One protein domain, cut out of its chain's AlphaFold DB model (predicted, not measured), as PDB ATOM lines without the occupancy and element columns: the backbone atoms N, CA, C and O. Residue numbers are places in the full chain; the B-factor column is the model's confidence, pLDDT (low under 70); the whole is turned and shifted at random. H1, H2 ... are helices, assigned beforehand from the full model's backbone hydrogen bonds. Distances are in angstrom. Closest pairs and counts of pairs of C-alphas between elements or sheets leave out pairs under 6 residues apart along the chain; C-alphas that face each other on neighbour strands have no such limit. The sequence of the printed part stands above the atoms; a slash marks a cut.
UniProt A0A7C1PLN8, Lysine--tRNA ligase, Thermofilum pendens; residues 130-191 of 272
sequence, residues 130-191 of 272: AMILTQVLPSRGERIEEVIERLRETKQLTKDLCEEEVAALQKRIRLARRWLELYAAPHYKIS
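This is residues 130 to 191 of the 272 residues of the protein "Lysine--tRNA ligase" of Thermofilum pendens (UniProt A0A7C1PLN8). One long helix, H3, gives the model its length, and two short helices, H1 and H2, sit over one side of it, set crosswise to it and to each other. Beyond the end of H3, residues 183 to 191 turn off to that same side. The printed part has 62 residues with three named helices, in the order H1, H2, H3, and no named strand: all helix. It is compact, with a radius of gyration of the C-alphas of 11.9 A, and elongated, spanning 35 by 21 by 17 A.

H1, residues 130 to 136, begins at C-alpha 130 (-33.934, -34.931, 21.650) and is 10.4 A long. H2, residues 144 to 153, is 14.2 A long. H3, residues 163 to 182, is 28.7 A long and ends at C-alpha 182 (-38.703, -47.980, 15.044).

H3 touches H1 with residues 172 to 180 alone; the closest C-alphas, of Met 131 and Ala 176, are 4.7 A apart. They run the same way at a steep tilt of 68 degrees, only just short of about perpendicular. H2 is close to but not clearly touching H3, about perpendicular at 83 degrees, with the closest C-alphas, of Ile 144 and Gln 170, 6.3 A apart. In H2 and H3 every O i to N i+4 pair is within hydrogen-bond range; in H1, 2 of 3.

The printed part has no cut, both links are short, and no printed residue has a pLDDT under 70.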
ATOM      1  N   ALA A 130     -32.712 -34.396  21.062       96.50
ATOM      2  CA  ALA A 130     -33.934 -34.931  21.650       96.50
ATOM      3  C   ALA A 130     -33.853 -36.460  21.780       96.50
ATOM      4  O   ALA A 130     -34.117 -37.012  22.845       96.50
ATOM      5  N   MET A 131     -33.400 -37.134  20.722       96.44
ATOM      6  CA  MET A 131     -33.189 -38.579  20.708       96.44
ATOM      7  C   MET A 131     -32.147 -39.014  21.752       96.44
ATOM      8  O   MET A 131     -32.415 -39.927  22.532       96.44
ATOM      9  N   ILE A 132     -30.995 -38.342  21.842       93.75
ATOM     10  CA  ILE A 132     -29.949 -38.656  22.832       93.75
ATOM     11  C   ILE A 132     -30.481 -38.515  24.265       93.75
ATOM     12  O   ILE A 132     -30.250 -39.401  25.088       93.75
ATOM     13  N   LEU A 133     -31.248 -37.458  24.559       94.69
ATOM     14  CA  LEU A 133     -31.860 -37.247  25.878       94.69
ATOM     15  C   LEU A 133     -32.766 -38.416  26.293       94.69
ATOM     16  O   LEU A 133     -32.774 -38.794  27.463       94.69
ATOM     17  N   THR A 134     -33.455 -39.059  25.346       95.31
ATOM     18  CA  THR A 134     -34.286 -40.244  25.640       95.31
ATOM     19  C   THR A 134     -33.474 -41.472  26.060       95.31
ATOM     20  O   THR A 134     -34.025 -42.388  26.666       95.31
ATOM     21  N   GLN A 135     -32.172 -41.499  25.761       92.81
ATOM     22  CA  GLN A 135     -31.282 -42.614  26.088       92.81
ATOM     23  C   GLN A 135     -30.470 -42.376  27.362       92.81
ATOM     24  O   GLN A 135     -30.187 -43.334  28.078       92.81
ATOM     25  N   VAL A 136     -30.087 -41.126  27.647       91.06
ATOM     26  CA  VAL A 136     -29.214 -40.794  28.790       91.06
ATOM     27  C   VAL A 136     -29.972 -40.420  30.058       91.06
ATOM     28  O   VAL A 136     -29.421 -40.541  31.150       91.06
ATOM     29  N   LEU A 137     -31.210 -39.933  29.940       92.69
ATOM     30  CA  LEU A 137     -31.994 -39.538  31.106       92.69
ATOM     31  C   LEU A 137     -32.650 -40.762  31.763       92.69
ATOM     32  O   LEU A 137     -33.255 -41.570  31.052       92.69
ATOM     33  N   PRO A 138     -32.627 -40.874  33.105       91.31
ATOM     34  CA  PRO A 138     -33.352 -41.899  33.853       91.31
ATOM     35  C   PRO A 138     -34.813 -42.102  33.428       91.31
ATOM     36  O   PRO A 138     -35.247 -43.240  33.256       91.31
ATOM     37  N   SER A 139     -35.575 -41.021  33.210       93.50
ATOM     38  CA  SER A 139     -36.975 -41.128  32.757       93.50
ATOM     39  C   SER A 139     -37.142 -41.397  31.265       93.50
ATOM     40  O   SER A 139     -38.270 -41.440  30.777       93.50
ATOM     41  N   ARG A 140     -36.050 -41.524  30.505       92.75
ATOM     42  CA  ARG A 140     -36.069 -41.652  29.040       92.75
ATOM     43  C   ARG A 140     -36.844 -40.528  28.342       92.75
ATOM     44  O   ARG A 140     -37.493 -40.748  27.318       92.75
ATOM     45  N   GLY A 141     -36.786 -39.327  28.919       92.69
ATOM     46  CA  GLY A 141     -37.466 -38.135  28.416       92.69
ATOM     47  C   GLY A 141     -38.965 -38.059  28.728       92.69
ATOM     48  O   GLY A 141     -39.639 -37.194  28.180       92.69
ATOM     49  N   GLU A 142     -39.511 -38.938  29.581       94.12
ATOM     50  CA  GLU A 142     -40.931 -38.879  29.972       94.12
ATOM     51  C   GLU A 142     -41.241 -37.753  30.958       94.12
ATOM     52  O   GLU A 142     -42.339 -37.198  30.920       94.12
ATOM     53  N   ARG A 143     -40.282 -37.398  31.822       96.69
ATOM     54  CA  ARG A 143     -40.412 -36.268  32.748       96.69
ATOM     55  C   ARG A 143     -39.833 -35.020  32.099       96.69
ATOM     56  O   ARG A 143     -38.617 -34.904  31.947       96.69
ATOM     57  N   ILE A 144     -40.698 -34.094  31.698       96.44
ATOM     58  CA  ILE A 144     -40.289 -32.889  30.968       96.44
ATOM     59  C   ILE A 144     -39.446 -31.948  31.836       96.44
ATOM     60  O   ILE A 144     -38.543 -31.291  31.328       96.44
ATOM     61  N   GLU A 145     -39.671 -31.938  33.148       96.25
ATOM     62  CA  GLU A 145     -38.915 -31.135  34.109       96.25
ATOM     63  C   GLU A 145     -37.439 -31.550  34.136       96.25
ATOM     64  O   GLU A 145     -36.563 -30.694  34.108       96.25
ATOM     65  N   GLU A 146     -37.167 -32.858  34.091       97.44
ATOM     66  CA  GLU A 146     -35.812 -33.427  34.032       97.44
ATOM     67  C   GLU A 146     -35.113 -33.083  32.709       97.44
ATOM     68  O   GLU A 146     -33.921 -32.778  32.682       97.44
ATOM     69  N   VAL A 147     -35.860 -33.089  31.598       97.31
ATOM     70  CA  VAL A 147     -35.349 -32.649  30.292       97.31
ATOM     71  C   VAL A 147     -34.959 -31.169  30.341       97.31
ATOM     72  O   VAL A 147     -33.872 -30.807  29.896       97.31
ATOM     73  N   ILE A 148     -35.825 -30.314  30.890       97.19
ATOM     74  CA  ILE A 148     -35.585 -28.871  31.026       97.19
ATOM     75  C   ILE A 148     -34.395 -28.601  31.952       97.19
ATOM     76  O   ILE A 148     -33.539 -27.785  31.613       97.19
ATOM     77  N   GLU A 149     -34.316 -29.292  33.090       96.25
ATOM     78  CA  GLU A 149     -33.192 -29.206  34.025       96.25
ATOM     79  C   GLU A 149     -31.879 -29.551  33.319       96.25
ATOM     80  O   GLU A 149     -30.962 -28.729  33.311       96.25
ATOM     81  N   ARG A 150     -31.824 -30.680  32.601       95.75
ATOM     82  CA  ARG A 150     -30.629 -31.071  31.842       95.75
ATOM     83  C   ARG A 150     -30.250 -30.053  30.765       95.75
ATOM     84  O   ARG A 150     -29.068 -29.786  30.578       95.75
ATOM     85  N   LEU A 151     -31.219 -29.471  30.058       95.88
ATOM     86  CA  LEU A 151     -30.950 -28.439  29.047       95.88
ATOM     87  C   LEU A 151     -30.429 -27.129  29.660       95.88
ATOM     88  O   LEU A 151     -29.658 -26.418  29.009       95.88
ATOM     89  N   ARG A 152     -30.827 -26.806  30.896       95.44
ATOM     90  CA  ARG A 152     -30.280 -25.672  31.655       95.44
ATOM     91  C   ARG A 152     -28.874 -25.971  32.177       95.44
ATOM     92  O   ARG A 152     -28.005 -25.113  32.060       95.44
ATOM     93  N   GLU A 153     -28.621 -27.181  32.680       92.94
ATOM     94  CA  GLU A 153     -27.282 -27.633  33.103       92.94
ATOM     95  C   GLU A 153     -26.267 -27.549  31.954       92.94
ATOM     96  O   GLU A 153     -25.153 -27.060  32.138       92.94
ATOM     97  N   THR A 154     -26.665 -27.962  30.746       90.81
ATOM     98  CA  THR A 154     -25.836 -27.851  29.532       90.81
ATOM     99  C   THR A 154     -25.837 -26.448  28.923       90.81
ATOM    100  O   THR A 154     -25.213 -26.223  27.884       90.81
ATOM    101  N   LYS A 155     -26.533 -25.489  29.548       91.56
ATOM    102  CA  LYS A 155     -26.678 -24.097  29.099       91.56
ATOM    103  C   LYS A 155     -27.245 -23.956  27.675       91.56
ATOM    104  O   LYS A 155     -27.142 -22.891  27.075       91.56
ATOM    105  N   GLN A 156     -27.866 -25.006  27.127       91.06
ATOM    106  CA  GLN A 156     -28.573 -24.953  25.843       91.06
ATOM    107  C   GLN A 156     -29.906 -24.209  25.978       91.06
ATOM    108  O   GLN A 156     -30.372 -23.600  25.020       91.06
ATOM    109  N   LEU A 157     -30.511 -24.240  27.169       93.62
ATOM    110  CA  LEU A 157     -31.699 -23.468  27.511       93.62
ATOM    111  C   LEU A 157     -31.338 -22.351  28.498       93.62
ATOM    112  O   LEU A 157     -31.045 -22.613  29.661       93.62
ATOM    113  N   THR A 158     -31.389 -21.104  28.030       89.69
ATOM    114  CA  THR A 158     -31.021 -19.903  28.807       89.69
ATOM    115  C   THR A 158     -32.212 -19.033  29.210       89.69
ATOM    116  O   THR A 158     -32.051 -18.100  29.995       89.69
ATOM    117  N   LYS A 159     -33.405 -19.332  28.687       91.62
ATOM    118  CA  LYS A 159     -34.657 -18.623  28.974       91.62
ATOM    119  C   LYS A 159     -35.688 -19.561  29.593       91.62
ATOM    120  O   LYS A 159     -35.586 -20.781  29.459       91.62
ATOM    121  N   ASP A 160     -36.702 -18.986  30.223       93.44
ATOM    122  CA  ASP A 160     -37.897 -19.738  30.590       93.44
ATOM    123  C   ASP A 160     -38.754 -20.012  29.355       93.44
ATOM    124  O   ASP A 160     -38.867 -19.174  28.456       93.44
ATOM    125  N   LEU A 161     -39.325 -21.214  29.311       95.19
ATOM    126  CA  LEU A 161     -40.183 -21.659  28.221       95.19
ATOM    127  C   LEU A 161     -41.637 -21.325  28.535       95.19
ATOM    128  O   LEU A 161     -42.104 -21.566  29.649       95.19
ATOM    129  N   CYS A 162     -42.369 -20.824  27.541       94.62
ATOM    130  CA  CYS A 162     -43.822 -20.724  27.651       94.62
ATOM    131  C   CYS A 162     -44.486 -22.106  27.496       94.62
ATOM    132  O   CYS A 162     -43.857 -23.072  27.056       94.62
ATOM    133  N   GLU A 163     -45.779 -22.209  27.817       94.56
ATOM    134  CA  GLU A 163     -46.527 -23.474  27.737       94.56
ATOM    135  C   GLU A 163     -46.457 -24.129  26.346       94.56
ATOM    136  O   GLU A 163     -46.312 -25.347  26.234       94.56
ATOM    137  N   GLU A 164     -46.499 -23.329  25.276       92.94
ATOM    138  CA  GLU A 164     -46.411 -23.830  23.900       92.94
ATOM    139  C   GLU A 164     -45.024 -24.405  23.576       92.94
ATOM    140  O   GLU A 164     -44.923 -25.448  22.925       92.94
ATOM    141  N   GLU A 165     -43.953 -23.763  24.049       96.19
ATOM    142  CA  GLU A 165     -42.582 -24.246  23.868       96.19
ATOM    143  C   GLU A 165     -42.331 -25.529  24.665       96.19
ATOM    144  O   GLU A 165     -41.711 -26.459  24.144       96.19
ATOM    145  N   VAL A 166     -42.861 -25.625  25.890       97.25
ATOM    146  CA  VAL A 166     -42.805 -26.854  26.698       97.25
ATOM    147  C   VAL A 166     -43.539 -27.995  25.989       97.25
ATOM    148  O   VAL A 166     -42.989 -29.090  25.851       97.25
ATOM    149  N   ALA A 167     -44.744 -27.743  25.471       96.19
ATOM    150  CA  ALA A 167     -45.511 -28.742  24.730       96.19
ATOM    151  C   ALA A 167     -44.797 -29.182  23.438       96.19
ATOM    152  O   ALA A 167     -44.777 -30.373  23.115       96.19
ATOM    153  N   ALA A 168     -44.178 -28.246  22.709       96.12
ATOM    154  CA  ALA A 168     -43.396 -28.547  21.511       96.12
ATOM    155  C   ALA A 168     -42.147 -29.383  21.836       96.12
ATOM    156  O   ALA A 168     -41.877 -30.377  21.160       96.12
ATOM    157  N   LEU A 169     -41.426 -29.036  22.906       97.75
ATOM    158  CA  LEU A 169     -40.274 -29.788  23.399       97.75
ATOM    159  C   LEU A 169     -40.667 -31.220  23.781       97.75
ATOM    160  O   LEU A 169     -40.050 -32.180  23.314       97.75
ATOM    161  N   GLN A 170     -41.733 -31.378  24.571       97.88
ATOM    162  CA  GLN A 170     -42.242 -32.688  24.981       97.88
ATOM    163  C   GLN A 170     -42.670 -33.532  23.772       97.88
ATOM    164  O   GLN A 170     -42.362 -34.726  23.692       97.88
ATOM    165  N   LYS A 171     -43.350 -32.914  22.795       97.75
ATOM    166  CA  LYS A 171     -43.742 -33.575  21.546       97.75
ATOM    167  C   LYS A 171     -42.516 -34.074  20.780       97.75
ATOM    168  O   LYS A 171     -42.491 -35.254  20.427       97.75
ATOM    169  N   ARG A 172     -41.505 -33.223  20.581       98.19
ATOM    170  CA  ARG A 172     -40.279 -33.560  19.845       98.19
ATOM    171  C   ARG A 172     -39.498 -34.688  20.523       98.19
ATOM    172  O   ARG A 172     -39.098 -35.626  19.845       98.19
ATOM    173  N   ILE A 173     -39.358 -34.665  21.852       98.31
ATOM    174  CA  ILE A 173     -38.732 -35.752  22.633       98.31
ATOM    175  C   ILE A 173     -39.469 -37.079  22.426       98.31
ATOM    176  O   ILE A 173     -38.850 -38.108  22.149       98.31
ATOM    177  N   ARG A 174     -40.804 -37.065  22.508       98.31
ATOM    178  CA  ARG A 174     -41.622 -38.265  22.300       98.31
ATOM    179  C   ARG A 174     -41.463 -38.830  20.887       98.31
ATOM    180  O   ARG A 174     -41.338 -40.043  20.744       98.31
ATOM    181  N   LEU A 175     -41.476 -37.975  19.865       98.62
ATOM    182  CA  LEU A 175     -41.282 -38.382  18.469       98.62
ATOM    183  C   LEU A 175     -39.880 -38.965  18.253       98.62
ATOM    184  O   LEU A 175     -39.753 -40.070  17.731       98.62
ATOM    185  N   ALA A 176     -38.851 -38.296  18.778       98.25
ATOM    186  CA  ALA A 176     -37.465 -38.754  18.740       98.25
ATOM    187  C   ALA A 176     -37.276 -40.132  19.384       98.25
ATOM    188  O   ALA A 176     -36.582 -40.987  18.831       98.25
ATOM    189  N   ARG A 177     -37.958 -40.387  20.506       97.44
ATOM    190  CA  ARG A 177     -37.981 -41.705  21.144       97.44
ATOM    191  C   ARG A 177     -38.622 -42.770  20.256       97.44
ATOM    192  O   ARG A 177     -38.059 -43.846  20.084       97.44
ATOM    193  N   ARG A 178     -39.788 -42.481  19.669       98.19
ATOM    194  CA  ARG A 178     -40.473 -43.426  18.769       98.19
ATOM    195  C   ARG A 178     -39.644 -43.720  17.527       98.19
ATOM    196  O   ARG A 178     -39.559 -44.868  17.106       98.19
ATOM    197  N   TRP A 179     -38.972 -42.713  16.984       98.50
ATOM    198  CA  TRP A 179     -38.038 -42.896  15.881       98.50
ATOM    199  C   TRP A 179     -36.854 -43.793  16.258       98.50
ATOM    200  O   TRP A 179     -36.513 -44.699  15.498       98.50
ATOM    201  N   LEU A 180     -36.279 -43.603  17.452       96.88
ATOM    202  CA  LEU A 180     -35.216 -44.461  17.982       96.88
ATOM    203  C   LEU A 180     -35.641 -45.933  18.099       96.88
ATOM    204  O   LEU A 180     -34.853 -46.839  17.821       96.88
ATOM    205  N   GLU A 181     -36.884 -46.171  18.515       95.94
ATOM    206  CA  GLU A 181     -37.458 -47.512  18.649       95.94
ATOM    207  C   GLU A 181     -37.690 -48.191  17.291       95.94
ATOM    208  O   GLU A 181     -37.449 -49.392  17.167       95.94
ATOM    209  N   LEU A 182     -38.156 -47.434  16.290       96.81
ATOM    210  CA  LEU A 182     -38.703 -47.980  15.044       96.81
ATOM    211  C   LEU A 182     -37.739 -47.951  13.850       96.81
ATOM    212  O   LEU A 182     -37.729 -48.903  13.074       96.81
ATOM    213  N   TYR A 183     -36.958 -46.879  13.683       96.12
ATOM    214  CA  TYR A 183     -36.231 -46.605  12.429       96.12
ATOM    215  C   TYR A 183     -34.751 -46.274  12.615       96.12
ATOM    216  O   TYR A 183     -33.992 -46.308  11.650       96.12
ATOM    217  N   ALA A 184     -34.308 -45.952  13.831       93.31
ATOM    218  CA  ALA A 184     -32.912 -45.607  14.046       93.31
ATOM    219  C   ALA A 184     -31.979 -46.805  13.820       93.31
ATOM    220  O   ALA A 184     -32.129 -47.881  14.410       93.31
ATOM    221  N   ALA A 185     -30.950 -46.572  13.007       89.94
ATOM    222  CA  ALA A 185     -29.877 -47.524  12.782       89.94
ATOM    223  C   ALA A 185     -29.140 -47.885  14.094       89.94
ATOM    224  O   ALA A 185     -29.087 -47.073  15.024       89.94
ATOM    225  N   PRO A 186     -28.498 -49.068  14.180       86.06
ATOM    226  CA  PRO A 186     -27.864 -49.538  15.414       86.06
ATOM    227  C   PRO A 186     -26.835 -48.577  16.024       86.06
ATOM    228  O   PRO A 186     -26.686 -48.551  17.240       86.06
ATOM    229  N   HIS A 187     -26.151 -47.774  15.204       83.62
ATOM    230  CA  HIS A 187     -25.145 -46.819  15.675       83.62
ATOM    231  C   HIS A 187     -25.730 -45.635  16.464       83.62
ATOM    232  O   HIS A 187     -24.985 -44.979  17.184       83.62
ATOM    233  N   TYR A 188     -27.040 -45.376  16.378       86.44
ATOM    234  CA  TYR A 188     -27.712 -44.377  17.215       86.44
ATOM    235  C   TYR A 188     -28.033 -44.886  18.623       86.44
ATOM    236  O   TYR A 188     -28.333 -44.081  19.505       86.44
ATOM    237  N   LYS A 189     -27.992 -46.206  18.847       86.06
ATOM    238  CA  LYS A 189     -28.303 -46.812  20.144       86.06
ATOM    239  C   LYS A 189     -27.075 -46.738  21.039       86.06
ATOM    240  O   LYS A 189     -26.121 -47.498  20.861       86.06
ATOM    241  N   ILE A 190     -27.104 -45.824  21.999       83.50
ATOM    242  CA  ILE A 190     -26.021 -45.648  22.964       83.50
ATOM    243  C   ILE A 190     -26.295 -46.478  24.215       83.50
ATOM    244  O   ILE A 190     -27.430 -46.643  24.651       83.50
ATOM    245  N   SER A 191     -25.225 -46.996  24.809       76.44
ATOM    246  CA  SER A 191     -25.259 -47.617  26.129       76.44
ATOM    247  C   SER A 191     -24.157 -46.971  26.945       76.44
ATOM    248  O   SER A 191     -22.985 -47.290  26.752       76.44
TER     249      SER A 191